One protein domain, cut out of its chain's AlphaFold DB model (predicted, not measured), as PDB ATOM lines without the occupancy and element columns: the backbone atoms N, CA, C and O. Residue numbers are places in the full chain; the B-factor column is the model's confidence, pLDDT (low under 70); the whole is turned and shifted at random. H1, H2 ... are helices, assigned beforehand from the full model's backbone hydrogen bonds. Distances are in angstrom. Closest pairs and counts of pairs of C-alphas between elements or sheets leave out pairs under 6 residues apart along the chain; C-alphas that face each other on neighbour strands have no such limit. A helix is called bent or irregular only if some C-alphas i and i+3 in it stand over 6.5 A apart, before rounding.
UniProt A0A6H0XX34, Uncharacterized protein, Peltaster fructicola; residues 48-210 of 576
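AT A GLANCE: This is residues 48 to 210 of the 576 residues of an uncharacterized protein of Peltaster fructicola (UniProt A0A6H0XX34). What is the shape? Short helix H5 lies in the middle, between the helical hairpin of H2 and H3 and helix H8; H4 runs along another side with H6 nearby. H1 caps one end beyond the hairpin, and the crossed pair H7 and H9 makes the other end. How is it made up? The printed part has 163 residues with nine named helices, H1 to H9 in chain order, and no named strand; the class is all helix. It is compact, with a radius of gyration of the C-alphas of 15.9 A, and only just elongated, spanning 49 by 32 by 28 A.

IN THESE COORDINATES: Where do the first helices lie? H1 is residues 51 to 59, from C-alpha 51 at (85.184, 57.143, 34.208). H2 is residues 66 to 82, 24.6 A long, H3 residues 92 to 103, 16.8 A, and H4 residues 105 to 121, 24.1 A. Which follow? H5 is residues 130 to 137, H6 residues 143 to 148, H7 residues 156 to 167, 16.4 A long, and H8 residues 178 to 194, 24.3 A. H9 is residues 196 to 209, 20.5 A long, ending at C-alpha 209 at (61.104, 41.862, 9.707); it is irregular, with C-alphas 205 and 208 7.4 A apart.

HOW THE PARTS SIT: How does H1 stand to the hairpin? H1 is close to but not clearly touching H2, the closest C-alphas being those of Ile 54 and Ile 72, 7.5 A. H2 and H3 form a hairpin and touch at Ile 76 and Pro 93, 6.0 A between C-alphas, a shallow tilt of 18 degrees, opposite ways. H4 only just touches H2, with 3 pairs of C-alphas within 8 A, closest at Gln 70 and Ile 111, 6.4 A. What touches H5? H2 does with residues 77 to 81 alone, closest C-alphas Ala 80 and Gly 131, 5.1 A; H3 does at Cys 94 and Met 134, 6.1 A. H8 does at Ala 137 and Leu 184, 4.9 A, about perpendicular at 79 degrees. What lies beyond? H6 touches H8, closest C-alphas Ile 143 and Gln 187, 7.2 A. H7 and H9 touch at Ala 156 and Ala 206, 4.7 A between C-alphas, a steep tilt of 51 degrees, opposite ways; H1 and H9 are apart. Are the helix backbones complete? In H1 to H8 every O i to N i+4 pair is within hydrogen-bond range; in H9, 8 of 10 are.

THE WHOLE: How large is it? The two C-alphas farthest apart, of Ser 60 and Pro 208, are 49.8 A apart. Is there a cut or a long link? The printed part has no cut, and no link is long; H3 to H4, H5 to H6 and H8 to H9 are tight. Where is confidence low? The mean pLDDT of the printed part is 78.1, and 26 residues are under 70, among them residues 83 to 90 and 169 to 175.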
ATOM      1  N   ILE A  48      91.014  49.621  32.688       64.06
ATOM      2  CA  ILE A  48      90.267  50.879  32.525       64.06
ATOM      3  C   ILE A  48      88.800  50.543  32.800       64.06
ATOM      4  O   ILE A  48      88.073  50.113  31.897       64.06
ATOM      5  N   ASP A  49      88.405  50.628  34.063       64.62
ATOM      6  CA  ASP A  49      87.064  50.303  34.529       64.62
ATOM      7  C   ASP A  49      86.306  51.529  35.048       64.62
ATOM      8  O   ASP A  49      85.080  51.458  35.061       64.62
ATOM      9  N   THR A  50      86.949  52.646  35.413       74.56
ATOM     10  CA  THR A  50      86.263  53.863  35.907       74.56
ATOM     11  C   THR A  50      86.267  55.031  34.912       74.56
ATOM     12  O   THR A  50      87.109  55.112  34.019       74.56
ATOM     13  N   ASP A  51      85.297  55.943  35.053       76.75
ATOM     14  CA  ASP A  51      85.184  57.143  34.208       76.75
ATOM     15  C   ASP A  51      86.398  58.078  34.427       76.75
ATOM     16  O   ASP A  51      86.940  58.626  33.468       76.75
ATOM     17  N   ASP A  52      86.901  58.153  35.666       75.31
ATOM     18  CA  ASP A  52      88.105  58.910  36.036       75.31
ATOM     19  C   ASP A  52      89.383  58.330  35.406       75.31
ATOM     20  O   ASP A  52      90.282  59.077  35.030       75.31
ATOM     21  N   GLU A  53      89.479  57.005  35.247       77.88
ATOM     22  CA  GLU A  53      90.601  56.360  34.549       77.88
ATOM     23  C   GLU A  53      90.586  56.663  33.051       77.88
ATOM     24  O   GLU A  53      91.641  56.904  32.463       77.88
ATOM     25  N   ILE A  54      89.402  56.692  32.431       78.31
ATOM     26  CA  ILE A  54      89.250  57.087  31.026       78.31
ATOM     27  C   ILE A  54      89.723  58.537  30.849       78.31
ATOM     28  O   ILE A  54      90.525  58.825  29.959       78.31
ATOM     29  N   GLU A  55      89.293  59.446  31.726       80.19
ATOM     30  CA  GLU A  55      89.737  60.843  31.709       80.19
ATOM     31  C   GLU A  55      91.228  61.005  32.025       80.19
ATOM     32  O   GLU A  55      91.898  61.816  31.385       80.19
ATOM     33  N   ALA A  56      91.779  60.210  32.944       78.25
ATOM     34  CA  ALA A  56      93.201  60.215  33.274       78.25
ATOM     35  C   ALA A  56      94.067  59.774  32.087       78.25
ATOM     36  O   ALA A  56      95.128  60.356  31.854       78.25
ATOM     37  N   VAL A  57      93.608  58.799  31.294       75.88
ATOM     38  CA  VAL A  57      94.303  58.399  30.065       75.88
ATOM     39  C   VAL A  57      94.310  59.544  29.053       75.88
ATOM     40  O   VAL A  57      95.372  59.852  28.512       75.88
ATOM     41  N   PHE A  58      93.194  60.254  28.863       76.75
ATOM     42  CA  PHE A  58      93.179  61.453  28.013       76.75
ATOM     43  C   PHE A  58      94.051  62.589  28.568       76.75
ATOM     44  O   PHE A  58      94.719  63.285  27.806       76.75
ATOM     45  N   ALA A  59      94.088  62.768  29.891       74.50
ATOM     46  CA  ALA A  59      94.895  63.794  30.551       74.50
ATOM     47  C   ALA A  59      96.403  63.497  30.510       74.50
ATOM     48  O   ALA A  59      97.203  64.429  30.597       74.50
ATOM     49  N   SER A  60      96.791  62.226  30.360       69.56
ATOM     50  CA  SER A  60      98.193  61.794  30.336       69.56
ATOM     51  C   SER A  60      98.978  62.290  29.116       69.56
ATOM     52  O   SER A  60     100.204  62.322  29.166       69.56
ATOM     53  N   GLY A  61      98.293  62.706  28.041       59.97
ATOM     54  CA  GLY A  61      98.915  63.314  26.860       59.97
ATOM     55  C   GLY A  61      99.863  62.399  26.076       59.97
ATOM     56  O   GLY A  61     100.593  62.892  25.218       59.97
ATOM     57  N   ASN A  62      99.869  61.093  26.366       63.59
ATOM     58  CA  ASN A  62     100.691  60.111  25.665       63.59
ATOM     59  C   ASN A  62     100.169  59.885  24.234       63.59
ATOM     60  O   ASN A  62      98.961  59.937  23.987       63.59
ATOM     61  N   THR A  63     101.068  59.583  23.295       62.72
ATOM     62  CA  THR A  63     100.676  59.047  21.990       62.72
ATOM     63  C   THR A  63      99.988  57.706  22.207       62.72
ATOM     64  O   THR A  63     100.596  56.754  22.694       62.72
ATOM     65  N   MET A  64      98.702  57.641  21.883       73.81
ATOM     66  CA  MET A  64      97.915  56.424  22.005       73.81
ATOM     67  C   MET A  64      98.159  55.529  20.793       73.81
ATOM     68  O   MET A  64      97.969  55.958  19.657       73.81
ATOM     69  N   ASP A  65      98.554  54.283  21.030       78.25
ATOM     70  CA  ASP A  65      98.651  53.276  19.981       78.25
ATOM     71  C   ASP A  65      97.259  52.772  19.557       78.25
ATOM     72  O   ASP A  65      96.285  52.829  20.316       78.25
ATOM     73  N   GLU A  66      97.164  52.233  18.339       82.25
ATOM     74  CA  GLU A  66      95.909  51.741  17.746       82.25
ATOM     75  C   GLU A  66      95.215  50.687  18.631       82.25
ATOM     76  O   GLU A  66      93.987  50.649  18.732       82.25
ATOM     77  N   SER A  67      95.989  49.863  19.347       82.62
ATOM     78  CA  SER A  67      95.444  48.808  20.205       82.62
ATOM     79  C   SER A  67      94.832  49.352  21.501       82.62
ATOM     80  O   SER A  67      93.781  48.873  21.941       82.62
ATOM     81  N   LEU A  68      95.438  50.383  22.096       83.00
ATOM     82  CA  LEU A  68      94.893  51.080  23.260       83.00
ATOM     83  C   LEU A  68      93.667  51.907  22.867       83.00
ATOM     84  O   LEU A  68      92.654  51.846  23.564       83.00
ATOM     85  N   MET A  69      93.692  52.562  21.701       84.38
ATOM     86  CA  MET A  69      92.532  53.256  21.133       84.38
ATOM     87  C   MET A  69      91.345  52.318  20.933       84.38
ATOM     88  O   MET A  69      90.232  52.637  21.348       84.38
ATOM     89  N   GLN A  70      91.577  51.132  20.365       86.69
ATOM     90  CA  GLN A  70      90.534  50.128  20.171       86.69
ATOM     91  C   GLN A  70      89.939  49.658  21.506       86.69
ATOM     92  O   GLN A  70      88.721  49.504  21.625       86.69
ATOM     93  N   ARG A  71      90.775  49.455  22.533       84.12
ATOM     94  CA  ARG A  71      90.313  49.068  23.876       84.12
ATOM     95  C   ARG A  71      89.471  50.163  24.519       84.12
ATOM     96  O   ARG A  71      88.387  49.860  25.014       84.12
ATOM     97  N   ILE A  72      89.930  51.414  24.485       86.19
ATOM     98  CA  ILE A  72      89.182  52.550  25.039       86.19
ATOM     99  C   ILE A  72      87.869  52.740  24.285       86.19
ATOM    100  O   ILE A  72      86.822  52.858  24.917       86.19
ATOM    101  N   PHE A  73      87.891  52.681  22.954       88.12
ATOM    102  CA  PHE A  73      86.691  52.772  22.128       88.12
ATOM    103  C   PHE A  73      85.639  51.724  22.524       88.12
ATOM    104  O   PHE A  73      84.496  52.075  22.818       88.12
ATOM    105  N   LEU A  74      86.020  50.444  22.622       86.81
ATOM    106  CA  LEU A  74      85.096  49.379  23.029       86.81
ATOM    107  C   LEU A  74      84.561  49.582  24.452       86.81
ATOM    108  O   LEU A  74      83.387  49.312  24.711       86.81
ATOM    109  N   ARG A  75      85.386  50.086  25.377       84.56
ATOM    110  CA  ARG A  75      84.950  50.409  26.743       84.56
ATOM    111  C   ARG A  75      83.947  51.560  26.769       84.56
ATOM    112  O   ARG A  75      82.935  51.448  27.460       84.56
ATOM    113  N   ILE A  76      84.173  52.617  25.988       86.44
ATOM    114  CA  ILE A  76      83.228  53.733  25.851       86.44
ATOM    115  C   ILE A  76      81.897  53.230  25.282       86.44
ATOM    116  O   ILE A  76      80.847  53.563  25.826       86.44
ATOM    117  N   MET A  77      81.920  52.366  24.263       84.81
ATOM    118  CA  MET A  77      80.707  51.772  23.684       84.81
ATOM    119  C   MET A  77      79.938  50.893  24.690       84.81
ATOM    120  O   MET A  77      78.715  50.968  24.777       84.81
ATOM    121  N   GLN A  78      80.632  50.123  25.530       83.81
ATOM    122  CA  GLN A  78      79.996  49.342  26.603       83.81
ATOM    123  C   GLN A  78      79.397  50.222  27.711       83.81
ATOM    124  O   GLN A  78      78.379  49.876  28.312       83.81
ATOM    125  N   ARG A  79      80.037  51.353  28.018       79.31
ATOM    126  CA  ARG A  79      79.536  52.344  28.982       79.31
ATOM    127  C   ARG A  79      78.314  53.073  28.438       79.31
ATOM    128  O   ARG A  79      77.333  53.256  29.154       79.31
ATOM    129  N   ALA A  80      78.352  53.397  27.154       78.69
ATOM    130  CA  ALA A  80      77.261  53.987  26.404       78.69
ATOM    131  C   ALA A  80      75.974  53.150  26.439       78.69
ATOM    132  O   ALA A  80      74.882  53.698  26.555       78.69
ATOM    133  N   GLU A  81      76.092  51.825  26.386       77.12
ATOM    134  CA  GLU A  81      74.946  50.915  26.477       77.12
ATOM    135  C   GLU A  81      74.348  50.832  27.890       77.12
ATOM    136  O   GLU A  81      73.149  50.600  28.036       77.12
ATOM    137  N   LYS A  82      75.161  51.052  28.931       75.62
ATOM    138  CA  LYS A  82      74.736  51.010  30.342       75.62
ATOM    139  C   LYS A  82      74.171  52.345  30.838       75.62
ATOM    140  O   LYS A  82      73.362  52.358  31.769       75.62
ATOM    141  N   SER A  83      74.577  53.460  30.232       65.81
ATOM    142  CA  SER A  83      74.089  54.793  30.591       65.81
ATOM    143  C   SER A  83      72.597  54.924  30.259       65.81
ATOM    144  O   SER A  83      72.177  54.706  29.124       65.81
ATOM    145  N   THR A  84      71.778  55.223  31.273       58.09
ATOM    146  CA  THR A  84      70.306  55.317  31.146       58.09
ATOM    147  C   THR A  84      69.755  56.629  31.723       58.09
ATOM    148  O   THR A  84      68.564  56.907  31.636       58.09
ATOM    149  N   THR A  85      70.604  57.474  32.312       58.28
ATOM    150  CA  THR A  85      70.176  58.723  32.954       58.28
ATOM    151  C   THR A  85      70.297  59.902  31.991       58.28
ATOM    152  O   THR A  85      71.383  60.166  31.478       58.28
ATOM    153  N   ALA A  86      69.199  60.630  31.766       55.44
ATOM    154  CA  ALA A  86      69.195  61.895  31.033       55.44
ATOM    155  C   ALA A  86      70.089  62.927  31.739       55.44
ATOM    156  O   ALA A  86      69.905  63.198  32.926       55.44
ATOM    157  N   THR A  87      71.059  63.491  31.016       56.22
ATOM    158  CA  THR A  87      71.985  64.499  31.548       56.22
ATOM    159  C   THR A  87      71.773  65.845  30.853       56.22
ATOM    160  O   THR A  87      71.565  65.913  29.646       56.22
ATOM    161  N   THR A  88      71.799  66.938  31.622       50.25
ATOM    162  CA  THR A  88      71.701  68.319  31.099       50.25
ATOM    163  C   THR A  88      72.994  68.762  30.395       50.25
ATOM    164  O   THR A  88      73.002  69.716  29.622       50.25
ATOM    165  N   HIS A  89      74.096  68.054  30.636       57.19
ATOM    166  CA  HIS A  89      75.417  68.314  30.069       57.19
ATOM    167  C   HIS A  89      75.723  67.352  28.912       57.19
ATOM    168  O   HIS A  89      75.117  66.283  28.866       57.19
ATOM    169  N   PRO A  90      76.634  67.708  27.979       59.34
ATOM    170  CA  PRO A  90      77.077  66.786  26.934       59.34
ATOM    171  C   PRO A  90      77.539  65.486  27.578       59.34
ATOM    172  O   PRO A  90      78.293  65.514  28.561       59.34
ATOM    173  N   SER A  91      77.054  64.364  27.059       74.12
ATOM    174  CA  SER A  91      77.305  63.083  27.704       74.12
ATOM    175  C   SER A  91      78.818  62.809  27.727       74.12
ATOM    176  O   SER A  91      79.525  63.022  26.738       74.12
ATOM    177  N   ALA A  92      79.340  62.356  28.872       77.50
ATOM    178  CA  ALA A  92      80.737  61.936  29.008       77.50
ATOM    179  C   ALA A  92      81.217  61.031  27.844       77.50
ATOM    180  O   ALA A  92      82.269  61.330  27.275       77.50
ATOM    181  N   PRO A  93      80.442  60.019  27.380       80.62
ATOM    182  CA  PRO A  93      80.827  59.224  26.214       80.62
ATOM    183  C   PRO A  93      80.935  60.028  24.909       80.62
ATOM    184  O   PRO A  93      81.883  59.798  24.162       80.62
ATOM    185  N   CYS A  94      80.045  60.987  24.627       81.50
ATOM    186  CA  CYS A  94      80.167  61.844  23.439       81.50
ATOM    187  C   CYS A  94      81.450  62.692  23.480       81.50
ATOM    188  O   CYS A  94      82.161  62.790  22.477       81.50
ATOM    189  N   ARG A  95      81.803  63.235  24.655       84.00
ATOM    190  CA  ARG A  95      83.059  63.979  24.850       84.00
ATOM    191  C   ARG A  95      84.280  63.090  24.611       84.00
ATOM    192  O   ARG A  95      85.169  63.473  23.854       84.00
ATOM    193  N   TRP A  96      84.313  61.893  25.193       85.88
ATOM    194  CA  TRP A  96      85.429  60.963  25.002       85.88
ATOM    195  C   TRP A  96      85.578  60.507  23.547       85.88
ATOM    196  O   TRP A  96      86.698  60.452  23.049       85.88
ATOM    197  N   LEU A  97      84.475  60.249  22.835       86.44
ATOM    198  CA  LEU A  97      84.514  59.915  21.404       86.44
ATOM    199  C   LEU A  97      85.095  61.061  20.569       86.44
ATOM    200  O   LEU A  97      85.944  60.820  19.711       86.44
ATOM    201  N   SER A  98      84.705  62.307  20.863       85.31
ATOM    202  CA  SER A  98      85.254  63.478  20.170       85.31
ATOM    203  C   SER A  98      86.758  63.642  20.419       85.31
ATOM    204  O   SER A  98      87.512  63.896  19.482       85.31
ATOM    205  N   HIS A  99      87.221  63.395  21.651       84.50
ATOM    206  CA  HIS A  99      88.644  63.428  21.992       84.50
ATOM    207  C   HIS A  99      89.444  62.304  21.321       84.50
ATOM    208  O   HIS A  99      90.546  62.564  20.842       84.50
ATOM    209  N   LEU A 100      88.899  61.083  21.227       85.25
ATOM    210  CA  LEU A 100      89.551  59.990  20.494       85.25
ATOM    211  C   LEU A 100      89.752  60.344  19.020       85.25
ATOM    212  O   LEU A 100      90.841  60.142  18.487       85.25
ATOM    213  N   ARG A 101      88.723  60.913  18.379       84.56
ATOM    214  CA  ARG A 101      88.792  61.327  16.974       84.56
ATOM    215  C   ARG A 101      89.791  62.463  16.743       84.56
ATOM    216  O   ARG A 101      90.429  62.490  15.696       84.56
ATOM    217  N   MET A 102      89.926  63.393  17.694       83.81
ATOM    218  CA  MET A 102      90.906  64.483  17.590       83.81
ATOM    219  C   MET A 102      92.356  64.001  17.691       83.81
ATOM    220  O   MET A 102      93.231  64.630  17.103       83.81
ATOM    221  N   LEU A 103      92.619  62.918  18.429       81.94
ATOM    222  CA  LEU A 103      93.978  62.410  18.618       81.94
ATOM    223  C   LEU A 103      94.513  61.711  17.359       81.94
ATOM    224  O   LEU A 103      95.642  61.967  16.952       81.94
ATOM    225  N   ASP A 104      93.696  60.857  16.738       81.88
ATOM    226  CA  ASP A 104      94.000  60.231  15.448       81.88
ATOM    227  C   ASP A 104      92.704  59.911  14.695       81.88
ATOM    228  O   ASP A 104      91.983  58.957  14.996       81.88
ATOM    229  N   GLN A 105      92.420  60.717  13.675       87.06
ATOM    230  CA  GLN A 105      91.209  60.585  12.878       87.06
ATOM    231  C   GLN A 105      91.198  59.308  12.019       87.06
ATOM    232  O   GLN A 105      90.136  58.719  11.819       87.06
ATOM    233  N   ALA A 106      92.348  58.883  11.488       85.81
ATOM    234  CA  ALA A 106      92.411  57.778  10.533       85.81
ATOM    235  C   ALA A 106      92.294  56.423  11.239       85.81
ATOM    236  O   ALA A 106      91.519  55.567  10.800       85.81
ATOM    237  N   ALA A 107      93.008  56.239  12.354       85.56
ATOM    238  CA  ALA A 107      92.873  55.035  13.170       85.56
ATOM    239  C   ALA A 107      91.463  54.928  13.772       85.56
ATOM    240  O   ALA A 107      90.857  53.855  13.734       85.56
ATOM    241  N   PHE A 108      90.891  56.044  14.238       88.62
ATOM    242  CA  PHE A 108      89.533  56.073  14.778       88.62
ATOM    243  C   PHE A 108      88.477  55.664  13.740       88.62
ATOM    244  O   PHE A 108      87.673  54.769  14.013       88.62
ATOM    245  N   ASP A 109      88.502  56.247  12.534       88.62
ATOM    246  CA  ASP A 109      87.550  55.918  11.461       88.62
ATOM    247  C   ASP A 109      87.651  54.424  11.051       88.62
ATOM    248  O   ASP A 109      86.634  53.765  10.794       88.62
ATOM    249  N   ASN A 110      88.858  53.842  11.057       89.62
ATOM    250  CA  ASN A 110      89.079  52.413  10.787       89.62
ATOM    251  C   ASN A 110      88.524  51.507  11.900       89.62
ATOM    252  O   ASN A 110      87.871  50.496  11.621       89.62
ATOM    253  N   ILE A 111      88.736  51.872  13.167       89.19
ATOM    254  CA  ILE A 111      88.209  51.129  14.320       89.19
ATOM    255  C   ILE A 111      86.675  51.165  14.323       89.19
ATOM    256  O   ILE A 111      86.031  50.123  14.481       89.19
ATOM    257  N   VAL A 112      86.083  52.342  14.093       89.25
ATOM    258  CA  VAL A 112      84.628  52.537  14.024       89.25
ATOM    259  C   VAL A 112      84.015  51.716  12.893       89.25
ATOM    260  O   VAL A 112      83.056  50.980  13.127       89.25
ATOM    261  N   SER A 113      84.560  51.795  11.678       87.81
ATOM    262  CA  SER A 113      84.029  51.059  10.523       87.81
ATOM    263  C   SER A 113      84.135  49.538  10.701       87.81
ATOM    264  O   SER A 113      83.170  48.820  10.427       87.81
ATOM    265  N   SER A 114      85.248  49.036  11.247       88.06
ATOM    266  CA  SER A 114      85.431  47.618  11.600       88.06
ATOM    267  C   SER A 114      84.416  47.145  12.650       88.06
ATOM    268  O   SER A 114      83.793  46.081  12.510       88.06
ATOM    269  N   HIS A 115      84.173  47.965  13.675       88.19
ATOM    270  CA  HIS A 115      83.179  47.672  14.700       88.19
ATOM    271  C   HIS A 115      81.752  47.672  14.133       88.19
ATOM    272  O   HIS A 115      81.016  46.707  14.343       88.19
ATOM    273  N   LEU A 116      81.375  48.692  13.353       86.31
ATOM    274  CA  LEU A 116      80.062  48.783  12.708       86.31
ATOM    275  C   LEU A 116      79.816  47.617  11.750       86.31
ATOM    276  O   LEU A 116      78.733  47.040  11.767       86.31
ATOM    277  N   HIS A 117      80.815  47.211  10.963       86.19
ATOM    278  CA  HIS A 117      80.694  46.037  10.100       86.19
ATOM    279  C   HIS A 117      80.424  44.760  10.896       86.19
ATOM    280  O   HIS A 117      79.556  43.983  10.502       86.19
ATOM    281  N   THR A 118      81.118  44.564  12.019       85.81
ATOM    282  CA  THR A 118      80.944  43.385  12.878       85.81
ATOM    283  C   THR A 118      79.571  43.382  13.564       85.81
ATOM    284  O   THR A 118      78.926  42.337  13.667       85.81
ATOM    285  N   LEU A 119      79.089  44.552  14.001       83.81
ATOM    286  CA  LEU A 119      77.757  44.709  14.589       83.81
ATOM    287  C   LEU A 119      76.647  44.471  13.561       83.81
ATOM    288  O   LEU A 119      75.710  43.720  13.829       83.81
ATOM    289  N   LEU A 120      76.754  45.076  12.376       82.38
ATOM    290  CA  LEU A 120      75.743  44.965  11.324       82.38
ATOM    291  C   LEU A 120      75.710  43.568  10.690       82.38
ATOM    292  O   LEU A 120      74.647  43.154  10.222       82.38
ATOM    293  N   SER A 121      76.826  42.828  10.678       81.25
ATOM    294  CA  SER A 121      76.867  41.455  10.158       81.25
ATOM    295  C   SER A 121      76.247  40.433  11.113       81.25
ATOM    296  O   SER A 121      75.610  39.492  10.652       81.25
ATOM    297  N   ASN A 122      76.395  40.624  12.428       79.56
ATOM    298  CA  ASN A 122      75.993  39.646  13.450       79.56
ATOM    299  C   ASN A 122      74.773  40.086  14.273       79.56
ATOM    300  O   ASN A 122      74.608  39.658  15.412       79.56
ATOM    301  N   PHE A 123      73.932  40.959  13.721       75.50
ATOM    302  CA  PHE A 123      72.939  41.710  14.484       75.50
ATOM    303  C   PHE A 123      71.800  40.839  15.069       75.50
ATOM    304  O   PHE A 123      70.987  40.305  14.303       75.50
ATOM    305  N   PRO A 124      71.679  40.710  16.410       64.75
ATOM    306  CA  PRO A 124      70.671  39.849  17.030       64.75
ATOM    307  C   PRO A 124      69.390  40.590  17.462       64.75
ATOM    308  O   PRO A 124      68.349  39.947  17.606       64.75
ATOM    309  N   GLN A 125      69.448  41.911  17.670       66.88
ATOM    310  CA  GLN A 125      68.369  42.730  18.251       66.88
ATOM    311  C   GLN A 125      67.536  43.472  17.182       66.88
ATOM    312  O   GLN A 125      67.744  43.275  15.988       66.88
ATOM    313  N   GLN A 126      66.539  44.267  17.598       63.44
ATOM    314  CA  GLN A 126      65.677  45.066  16.703       63.44
ATOM    315  C   GLN A 126      66.094  46.548  16.612       63.44
ATOM    316  O   GLN A 126      65.756  47.217  15.638       63.44
ATOM    317  N   SER A 127      66.863  47.055  17.579       70.75
ATOM    318  CA  SER A 127      67.325  48.448  17.656       70.75
ATOM    319  C   SER A 127      68.846  48.515  17.688       70.75
ATOM    320  O   SER A 127      69.473  47.721  18.394       70.75
ATOM    321  N   LEU A 128      69.443  49.451  16.945       72.50
ATOM    322  CA  LEU A 128      70.895  49.643  16.954       72.50
ATOM    323  C   LEU A 128      71.360  50.005  18.379       72.50
ATOM    324  O   LEU A 128      70.647  50.742  19.067       72.50
ATOM    325  N   PRO A 129      72.513  49.498  18.853       76.94
ATOM    326  CA  PRO A 129      73.013  49.836  20.180       76.94
ATOM    327  C   PRO A 129      73.166  51.349  20.351       76.94
ATOM    328  O   PRO A 129      73.636  52.049  19.450       76.94
ATOM    329  N   ARG A 130      72.807  51.843  21.544       77.56
ATOM    330  CA  ARG A 130      72.799  53.274  21.912       77.56
ATOM    331  C   ARG A 130      74.118  53.986  21.609       77.56
ATOM    332  O   ARG A 130      74.112  55.160  21.251       77.56
ATOM    333  N   GLY A 131      75.243  53.274  21.708       79.88
ATOM    334  CA  GLY A 131      76.561  53.820  21.394       79.88
ATOM    335  C   GLY A 131      76.684  54.346  19.960       79.88
ATOM    336  O   GLY A 131      77.332  55.366  19.749       79.88
ATOM    337  N   VAL A 132      76.008  53.731  18.979       83.25
ATOM    338  CA  VAL A 132      76.050  54.217  17.589       83.25
ATOM    339  C   VAL A 132      75.264  55.519  17.438       83.25
ATOM    340  O   VAL A 132      75.738  56.448  16.788       83.25
ATOM    341  N   SER A 133      74.115  55.639  18.106       81.56
ATOM    342  CA  SER A 133      73.357  56.894  18.143       81.56
ATOM    343  C   SER A 133      74.159  58.027  18.792       81.56
ATOM    344  O   SER A 133      74.063  59.170  18.355       81.56
ATOM    345  N   MET A 134      74.987  57.722  19.797       80.00
ATOM    346  CA  MET A 134      75.865  58.706  20.441       80.00
ATOM    347  C   MET A 134      77.080  59.092  19.599       80.00
ATOM    348  O   MET A 134      77.500  60.245  19.644       80.00
ATOM    349  N   LEU A 135      77.609  58.175  18.789       84.62
ATOM    350  CA  LEU A 135      78.657  58.482  17.815       84.62
ATOM    351  C   LEU A 135      78.178  59.516  16.781       84.62
ATOM    352  O   LEU A 135      78.916  60.442  16.445       84.62
ATOM    353  N   MET A 136      76.928  59.376  16.326       83.69
ATOM    354  CA  MET A 136      76.269  60.343  15.442       83.69
ATOM    355  C   MET A 136      75.973  61.657  16.172       83.69
ATOM    356  O   MET A 136      76.240  62.734  15.649       83.69
ATOM    357  N   ALA A 137      75.467  61.584  17.406       82.38
ATOM    358  CA  ALA A 137      75.147  62.769  18.198       82.38
ATOM    359  C   ALA A 137      76.391  63.615  18.547       82.38
ATOM    360  O   ALA A 137      76.295  64.838  18.617       82.38
ATOM    361  N   ALA A 138      77.556  62.976  18.708       81.75
ATOM    362  CA  ALA A 138      78.854  63.621  18.927       81.75
ATOM    363  C   ALA A 138      79.533  64.125  17.636       81.75
ATOM    364  O   ALA A 138      80.683  64.555  17.689       81.75
ATOM    365  N   ASP A 139      78.873  64.001  16.476       82.19
ATOM    366  CA  ASP A 139      79.413  64.311  15.142       82.19
ATOM    367  C   ASP A 139      80.763  63.626  14.849       82.19
ATOM    368  O   ASP A 139      81.611  64.111  14.102       82.19
ATOM    369  N   CYS A 140      80.994  62.470  15.474       82.25
ATOM    370  CA  CYS A 140      82.239  61.721  15.340       82.25
ATOM    371  C   CYS A 140      82.242  60.841  14.086       82.25
ATOM    372  O   CYS A 140      83.309  60.453  13.619       82.25
ATOM    373  N   TYR A 141      81.069  60.538  13.529       84.12
ATOM    374  CA  TYR A 141      80.952  59.722  12.332       84.12
ATOM    375  C   TYR A 141      79.638  60.013  11.596       84.12
ATOM    376  O   TYR A 141      78.576  60.093  12.211       84.12
ATOM    377  N   ASP A 142      79.724  60.182  10.277       86.12
ATOM    378  CA  ASP A 142      78.600  60.619   9.445       86.12
ATOM    379  C   ASP A 142      77.612  59.477   9.152       86.12
ATOM    380  O   ASP A 142      78.009  58.342   8.873       86.12
ATOM    381  N   ILE A 143      76.318  59.802   9.137       84.88
ATOM    382  CA  ILE A 143      75.213  58.884   8.843       84.88
ATOM    383  C   ILE A 143      75.414  58.188   7.499       84.88
ATOM    384  O   ILE A 143      75.202  56.979   7.395       84.88
ATOM    385  N   ALA A 144      75.858  58.923   6.476       84.38
ATOM    386  CA  ALA A 144      76.086  58.347   5.155       84.38
ATOM    387  C   ALA A 144      77.132  57.225   5.201       84.38
ATOM    388  O   ALA A 144      76.909  56.154   4.637       84.38
ATOM    389  N   ARG A 145      78.215  57.421   5.964       84.62
ATOM    390  CA  ARG A 145      79.272  56.418   6.145       84.62
ATOM    391  C   ARG A 145      78.787  55.200   6.931       84.62
ATOM    392  O   ARG A 145      79.199  54.086   6.626       84.62
ATOM    393  N   ILE A 146      77.906  55.384   7.917       84.62
ATOM    394  CA  ILE A 146      77.289  54.268   8.660       84.62
ATOM    395  C   ILE A 146      76.419  53.424   7.728       84.62
ATOM    396  O   ILE A 146      76.477  52.194   7.769       84.62
ATOM    397  N   VAL A 147      75.622  54.076   6.879       84.62
ATOM    398  CA  VAL A 147      74.779  53.389   5.895       84.62
ATOM    399  C   VAL A 147      75.633  52.666   4.853       84.62
ATOM    400  O   VAL A 147      75.300  51.548   4.475       84.62
ATOM    401  N   ASP A 148      76.767  53.234   4.441       85.31
ATOM    402  CA  ASP A 148      77.688  52.585   3.501       85.31
ATOM    403  C   ASP A 148      78.406  51.361   4.119       85.31
ATOM    404  O   ASP A 148      78.779  50.429   3.403       85.31
ATOM    405  N   CYS A 149      78.526  51.279   5.454       81.88
ATOM    406  CA  CYS A 149      78.987  50.062   6.140       81.88
ATOM    407  C   CYS A 149      77.991  48.885   6.022       81.88
ATOM    408  O   CYS A 149      78.324  47.734   6.341       81.88
ATOM    409  N   LEU A 150      76.767  49.142   5.562       80.81
ATOM    410  CA  LEU A 150      75.708  48.155   5.414       80.81
ATOM    411  C   LEU A 150      75.862  47.438   4.060       80.81
ATOM    412  O   LEU A 150      75.432  47.911   3.011       80.81
ATOM    413  N   LYS A 151      76.525  46.274   4.076       75.81
ATOM    414  CA  LYS A 151      76.751  45.461   2.868       75.81
ATOM    415  C   LYS A 151      75.430  44.988   2.258       75.81
ATOM    416  O   LYS A 151      74.467  44.712   2.973       75.81
ATOM    417  N   GLU A 152      75.417  44.768   0.943       66.06
ATOM    418  CA  GLU A 152      74.213  44.350   0.213       66.06
ATOM    419  C   GLU A 152      73.572  43.051   0.734       66.06
ATOM    420  O   GLU A 152      72.355  42.911   0.612       66.06
ATOM    421  N   GLY A 153      74.369  42.160   1.341       64.62
ATOM    422  CA  GLY A 153      73.944  40.897   1.961       64.62
ATOM    423  C   GLY A 153      73.783  40.925   3.487       64.62
ATOM    424  O   GLY A 153      73.751  39.863   4.104       64.62
ATOM    425  N   ALA A 154      73.729  42.101   4.123       78.50
ATOM    426  CA  ALA A 154      73.450  42.199   5.557       78.50
ATOM    427  C   ALA A 154      72.032  41.675   5.887       78.50
ATOM    428  O   ALA A 154      71.128  41.769   5.050       78.50
ATOM    429  N   PRO A 155      71.791  41.141   7.100       80.81
ATOM    430  CA  PRO A 155      70.483  40.603   7.452       80.81
ATOM    431  C   PRO A 155      69.400  41.697   7.433       80.81
ATOM    432  O   PRO A 155      69.658  42.876   7.692       80.81
ATOM    433  N   ALA A 156      68.153  41.305   7.156       79.12
ATOM    434  CA  ALA A 156      67.001  42.217   7.107       79.12
ATOM    435  C   ALA A 156      66.785  42.994   8.425       79.12
ATOM    436  O   ALA A 156      66.326  44.134   8.414       79.12
ATOM    437  N   ARG A 157      67.197  42.416   9.563       81.69
ATOM    438  CA  ARG A 157      67.180  43.068  10.885       81.69
ATOM    439  C   ARG A 157      68.117  44.268  10.978       81.69
ATOM    440  O   ARG A 157      67.729  45.271  11.559       81.69
ATOM    441  N   SER A 158      69.304  44.201  10.376       81.94
ATOM    442  CA  SER A 158      70.248  45.326  10.366       81.94
ATOM    443  C   SER A 158      69.706  46.495   9.547       81.94
ATOM    444  O   SER A 158      69.819  47.643   9.963       81.94
ATOM    445  N   HIS A 159      69.048  46.200   8.422       81.38
ATOM    446  CA  HIS A 159      68.349  47.205   7.620       81.38
ATOM    447  C   HIS A 159      67.184  47.829   8.405       81.38
ATOM    448  O   HIS A 159      67.018  49.043   8.392       81.38
ATOM    449  N   CYS A 160      66.418  47.012   9.135       78.75
ATOM    450  CA  CYS A 160      65.338  47.476  10.007       78.75
ATOM    451  C   CYS A 160      65.859  48.393  11.127       78.75
ATOM    452  O   CYS A 160      65.381  49.511  11.268       78.75
ATOM    453  N   ALA A 161      66.893  47.980  11.860       79.31
ATOM    454  CA  ALA A 161      67.492  48.781  12.926       79.31
ATOM    455  C   ALA A 161      68.076  50.106  12.416       79.31
ATOM    456  O   ALA A 161      67.943  51.131  13.085       79.31
ATOM    457  N   MET A 162      68.683  50.098  11.225       82.81
ATOM    458  CA  MET A 162      69.173  51.313  10.575       82.81
ATOM    459  C   MET A 162      68.025  52.248  10.191       82.81
ATOM    460  O   MET A 162      68.090  53.441  10.460       82.81
ATOM    461  N   LEU A 163      66.941  51.721   9.614       79.94
ATOM    462  CA  LEU A 163      65.753  52.519   9.305       79.94
ATOM    463  C   LEU A 163      65.128  53.115  10.562       79.94
ATOM    464  O   LEU A 163      64.825  54.305  10.565       79.94
ATOM    465  N   THR A 164      65.000  52.327  11.630       78.94
ATOM    466  CA  THR A 164      64.523  52.813  12.927       78.94
ATOM    467  C   THR A 164      65.414  53.946  13.427       78.94
ATOM    468  O   THR A 164      64.900  54.984  13.812       78.94
ATOM    469  N   LEU A 165      66.742  53.825  13.337       81.44
ATOM    470  CA  LEU A 165      67.655  54.900  13.731       81.44
ATOM    471  C   LEU A 165      67.542  56.154  12.855       81.44
ATOM    472  O   LEU A 165      67.719  57.258  13.353       81.44
ATOM    473  N   LEU A 166      67.282  56.018  11.558       80.69
ATOM    474  CA  LEU A 166      67.181  57.155  10.634       80.69
ATOM    475  C   LEU A 166      65.844  57.891  10.736       80.69
ATOM    476  O   LEU A 166      65.732  59.051  10.327       80.69
ATOM    477  N   ALA A 167      64.815  57.209  11.222       74.88
ATOM    478  CA  ALA A 167      63.444  57.666  11.133       74.88
ATOM    479  C   ALA A 167      62.773  57.900  12.481       74.88
ATOM    480  O   ALA A 167      62.014  58.865  12.598       74.88
ATOM    481  N   ALA A 168      63.047  57.058  13.477       73.50
ATOM    482  CA  ALA A 168      62.494  57.228  14.805       73.50
ATOM    483  C   ALA A 168      63.018  58.531  15.426       73.50
ATOM    484  O   ALA A 168      64.200  58.867  15.263       73.50
ATOM    485  N   PRO A 169      62.155  59.287  16.128       69.31
ATOM    486  CA  PRO A 169      62.636  60.378  16.960       69.31
ATOM    487  C   PRO A 169      63.640  59.810  17.976       69.31
ATOM    488  O   PRO A 169      63.429  58.697  18.461       69.31
ATOM    489  N   PRO A 170      64.734  60.522  18.299       66.88
ATOM    490  CA  PRO A 170      65.643  60.052  19.333       66.88
ATOM    491  C   PRO A 170      64.869  59.931  20.648       66.88
ATOM    492  O   PRO A 170      64.317  60.918  21.140       66.88
ATOM    493  N   ASP A 171      64.798  58.713  21.185       63.41
ATOM    494  CA  ASP A 171      64.107  58.442  22.441       63.41
ATOM    495  C   ASP A 171      64.652  59.348  23.554       63.41
ATOM    496  O   ASP A 171      65.856  59.623  23.636       63.41
ATOM    497  N   HIS A 172      63.773  59.779  24.463       54.94
ATOM    498  CA  HIS A 172      64.178  60.553  25.645       54.94
ATOM    499  C   HIS A 172      65.179  59.782  26.534       54.94
ATOM    500  O   HIS A 172      65.910  60.400  27.313       54.94
ATOM    501  N   ASP A 173      65.271  58.463  26.344       56.31
ATOM    502  CA  ASP A 173      66.099  57.520  27.098       56.31
ATOM    503  C   ASP A 173      67.547  57.405  26.594       56.31
ATOM    504  O   ASP A 173      68.336  56.656  27.172       56.31
ATOM    505  N   LEU A 174      67.939  58.128  25.534       65.44
ATOM    506  CA  LEU A 174      69.316  58.068  25.022       65.44
ATOM    507  C   LEU A 174      70.366  58.631  26.001       65.44
ATOM    508  O   LEU A 174      71.554  58.445  25.768       65.44
ATOM    509  N   GLY A 175      69.973  59.333  27.072       65.06
ATOM    510  CA  GLY A 175      70.923  59.939  28.023       65.06
ATOM    511  C   GLY A 175      71.699  61.154  27.478       65.06
ATOM    512  O   GLY A 175      72.519  61.733  28.187       65.06
ATOM    513  N   VAL A 176      71.418  61.530  26.229       70.50
ATOM    514  CA  VAL A 176      72.092  62.550  25.409       70.50
ATOM    515  C   VAL A 176      71.558  63.958  25.710       70.50
ATOM    516  O   VAL A 176      70.357  64.106  25.958       70.50
ATOM    517  N   SER A 177      72.426  64.977  25.648       78.31
ATOM    518  CA  SER A 177      72.082  66.394  25.863       78.31
ATOM    519  C   SER A 177      71.128  66.930  24.787       78.31
ATOM    520  O   SER A 177      71.121  66.452  23.653       78.31
ATOM    521  N   ASP A 178      70.350  67.972  25.088       77.75
ATOM    522  CA  ASP A 178      69.406  68.565  24.126       77.75
ATOM    523  C   ASP A 178      70.092  69.101  22.856       77.75
ATOM    524  O   ASP A 178      69.540  68.990  21.758       77.75
ATOM    525  N   ALA A 179      71.326  69.605  22.972       77.69
ATOM    526  CA  ALA A 179      72.119  70.027  21.815       77.69
ATOM    527  C   ALA A 179      72.493  68.835  20.917       77.69
ATOM    528  O   ALA A 179      72.288  68.865  19.705       77.69
ATOM    529  N   GLU A 180      72.983  67.753  21.515       80.62
ATOM    530  CA  GLU A 180      73.375  66.518  20.827       80.62
ATOM    531  C   GLU A 180      72.153  65.828  20.174       80.62
ATOM    532  O   GLU A 180      72.228  65.345  19.042       80.62
ATOM    533  N   ARG A 181      70.979  65.868  20.824       80.44
ATOM    534  CA  ARG A 181      69.701  65.413  20.240       80.44
ATOM    535  C   ARG A 181      69.317  66.231  19.015       80.44
ATOM    536  O   ARG A 181      68.896  65.662  18.006       80.44
ATOM    537  N   TYR A 182      69.458  67.556  19.089       82.38
ATOM    538  CA  TYR A 182      69.184  68.437  17.957       82.38
ATOM    539  C   TYR A 182      70.117  68.139  16.777       82.38
ATOM    540  O   TYR A 182      69.647  68.033  15.640       82.38
ATOM    541  N   HIS A 183      71.411  67.937  17.043       82.00
ATOM    542  CA  HIS A 183      72.386  67.541  16.026       82.00
ATOM    543  C   HIS A 183      71.996  66.227  15.340       82.00
ATOM    544  O   HIS A 183      71.897  66.194  14.111       82.00
ATOM    545  N   LEU A 184      71.663  65.192  16.116       83.44
ATOM    546  CA  LEU A 184      71.209  63.906  15.586       83.44
ATOM    547  C   LEU A 184      69.941  64.049  14.724       83.44
ATOM    548  O   LEU A 184      69.900  63.571  13.591       83.44
ATOM    549  N   CYS A 185      68.928  64.775  15.213       84.69
ATOM    550  CA  CYS A 185      67.687  65.032  14.470       84.69
ATOM    551  C   CYS A 185      67.942  65.743  13.139       84.69
ATOM    552  O   CYS A 185      67.294  65.456  12.128       84.69
ATOM    553  N   ARG A 186      68.864  66.709  13.139       84.50
ATOM    554  CA  ARG A 186      69.225  67.465  11.941       84.50
ATOM    555  C   ARG A 186      69.888  66.558  10.909       84.50
ATOM    556  O   ARG A 186      69.464  66.579   9.756       84.50
ATOM    557  N   GLN A 187      70.863  65.750  11.320       84.00
ATOM    558  CA  GLN A 187      71.549  64.823  10.418       84.00
ATOM    559  C   GLN A 187      70.586  63.772   9.845       84.00
ATOM    560  O   GLN A 187      70.586  63.540   8.639       84.00
ATOM    561  N   GLN A 188      69.700  63.197  10.669       86.50
ATOM    562  CA  GLN A 188      68.662  62.266  10.207       86.50
ATOM    563  C   GLN A 188      67.772  62.903   9.128       86.50
ATOM    564  O   GLN A 188      67.540  62.310   8.075       86.50
ATOM    565  N   ARG A 189      67.276  64.127   9.361       82.69
ATOM    566  CA  ARG A 189      66.425  64.845   8.395       82.69
ATOM    567  C   ARG A 189      67.156  65.136   7.092       82.69
ATOM    568  O   ARG A 189      66.577  64.918   6.032       82.69
ATOM    569  N   GLN A 190      68.400  65.595   7.182       85.44
ATOM    570  CA  GLN A 190      69.227  65.888   6.017       85.44
ATOM    571  C   GLN A 190      69.468  64.622   5.187       85.44
ATOM    572  O   GLN A 190      69.188  64.608   3.993       85.44
ATOM    573  N   PHE A 191      69.845  63.511   5.826       84.12
ATOM    574  CA  PHE A 191      70.045  62.244   5.127       84.12
ATOM    575  C   PHE A 191      68.773  61.747   4.422       84.12
ATOM    576  O   PHE A 191      68.841  61.282   3.283       84.12
ATOM    577  N   ARG A 192      67.602  61.877   5.068       80.81
ATOM    578  CA  ARG A 192      66.309  61.499   4.470       80.81
ATOM    579  C   ARG A 192      65.969  62.317   3.222       80.81
ATOM    580  O   ARG A 192      65.364  61.768   2.308       80.81
ATOM    581  N   GLN A 193      66.338  63.596   3.193       80.38
ATOM    582  CA  GLN A 193      66.115  64.473   2.041       80.38
ATOM    583  C   GLN A 193      67.115  64.200   0.914       80.38
ATOM    584  O   GLN A 193      66.723  64.147  -0.248       80.38
ATOM    585  N   ASP A 194      68.381  63.974   1.263       85.44
ATOM    586  CA  ASP A 194      69.464  63.840   0.290       85.44
ATOM    587  C   ASP A 194      69.517  62.437  -0.353       85.44
ATOM    588  O   ASP A 194      70.001  62.290  -1.475       85.44
ATOM    589  N   ASN A 195      69.022  61.387   0.324       82.00
ATOM    590  CA  ASN A 195      69.183  59.985  -0.104       82.00
ATOM    591  C   ASN A 195      67.877  59.146  -0.102       82.00
ATOM    592  O   ASN A 195      67.828  58.073   0.515       82.00
ATOM    593  N   PRO A 196      66.818  59.543  -0.836       75.38
ATOM    594  CA  PRO A 196      65.544  58.812  -0.863       75.38
ATOM    595  C   PRO A 196      65.658  57.409  -1.487       75.38
ATOM    596  O   PRO A 196      64.970  56.472  -1.079       75.38
ATOM    597  N   THR A 197      66.561  57.216  -2.451       78.25
ATOM    598  CA  THR A 197      66.769  55.929  -3.139       78.25
ATOM    599  C   THR A 197      67.399  54.878  -2.225       78.25
ATOM    600  O   THR A 197      66.932  53.739  -2.185       78.25
ATOM    601  N   LYS A 198      68.406  55.266  -1.427       81.25
ATOM    602  CA  LYS A 198      69.006  54.400  -0.398       81.25
ATOM    603  C   LYS A 198      67.974  54.042   0.677       81.25
ATOM    604  O   LYS A 198      67.883  52.879   1.065       81.25
ATOM    605  N   MET A 199      67.145  55.004   1.096       79.56
ATOM    606  CA  MET A 199      66.037  54.769   2.033       79.56
ATOM    607  C   MET A 199      65.026  53.749   1.491       79.56
ATOM    608  O   MET A 199      64.685  52.795   2.190       79.56
ATOM    609  N   LYS A 200      64.605  53.887   0.225       75.50
ATOM    610  CA  LYS A 200      63.721  52.921  -0.453       75.50
ATOM    611  C   LYS A 200      64.348  51.522  -0.503       75.50
ATOM    612  O   LYS A 200      63.682  50.542  -0.176       75.50
ATOM    613  N   ALA A 201      65.627  51.417  -0.866       79.12
ATOM    614  CA  ALA A 201      66.335  50.137  -0.937       79.12
ATOM    615  C   ALA A 201      66.441  49.449   0.435       79.12
ATOM    616  O   ALA A 201      66.213  48.243   0.541       79.12
ATOM    617  N   MET A 202      66.731  50.210   1.495       77.50
ATOM    618  CA  MET A 202      66.743  49.687   2.862       77.50
ATOM    619  C   MET A 202      65.352  49.228   3.300       77.50
ATOM    620  O   MET A 202      65.236  48.154   3.886       77.50
ATOM    621  N   LEU A 203      64.298  49.987   2.976       78.44
ATOM    622  CA  LEU A 203      62.916  49.630   3.307       78.44
ATOM    623  C   LEU A 203      62.493  48.311   2.654       78.44
ATOM    624  O   LEU A 203      61.919  47.455   3.322       78.44
ATOM    625  N   ILE A 204      62.837  48.110   1.379       75.69
ATOM    626  CA  ILE A 204      62.556  46.859   0.659       75.69
ATOM    627  C   ILE A 204      63.246  45.669   1.337       75.69
ATOM    628  O   ILE A 204      62.644  44.607   1.476       75.69
ATOM    629  N   LYS A 205      64.493  45.838   1.790       78.44
ATOM    630  CA  LYS A 205      65.258  44.774   2.459       78.44
ATOM    631  C   LYS A 205      64.816  44.529   3.906       78.44
ATOM    632  O   LYS A 205      64.941  43.409   4.393       78.44
ATOM    633  N   ALA A 206      64.302  45.551   4.590       76.94
ATOM    634  CA  ALA A 206      63.787  45.464   5.957       76.94
ATOM    635  C   ALA A 206      62.340  44.951   6.034       76.94
ATOM    636  O   ALA A 206      61.910  44.495   7.094       76.94
ATOM    637  N   SER A 207      61.611  44.977   4.913       71.62
ATOM    638  CA  SER A 207      60.188  44.647   4.840       71.62
ATOM    639  C   SER A 207      59.746  43.337   5.516       71.62
ATOM    640  O   SER A 207      58.701  43.361   6.165       71.62
ATOM    641  N   PRO A 208      60.504  42.220   5.473       70.81
ATOM    642  CA  PRO A 208      60.039  40.970   6.074       70.81
ATOM    643  C   PRO A 208      60.158  40.919   7.607       70.81
ATOM    644  O   PRO A 208      59.693  39.953   8.205       70.81
ATOM    645  N   VAL A 209      60.808  41.897   8.256       72.44
ATOM    646  CA  VAL A 209      61.104  41.862   9.707       72.44
ATOM    647  C   VAL A 209      60.565  43.084  10.461       72.44
ATOM    648  O   VAL A 209      60.777  43.215  11.664       72.44
ATOM    649  N   LEU A 210      59.880  44.001   9.777       70.19
ATOM    650  CA  LEU A 210      59.300  45.176  10.424       70.19
ATOM    651  C   LEU A 210      58.129  44.755  11.324       70.19
ATOM    652  O   LEU A 210      57.082  44.328  10.844       70.19
TER     653      LEU A 210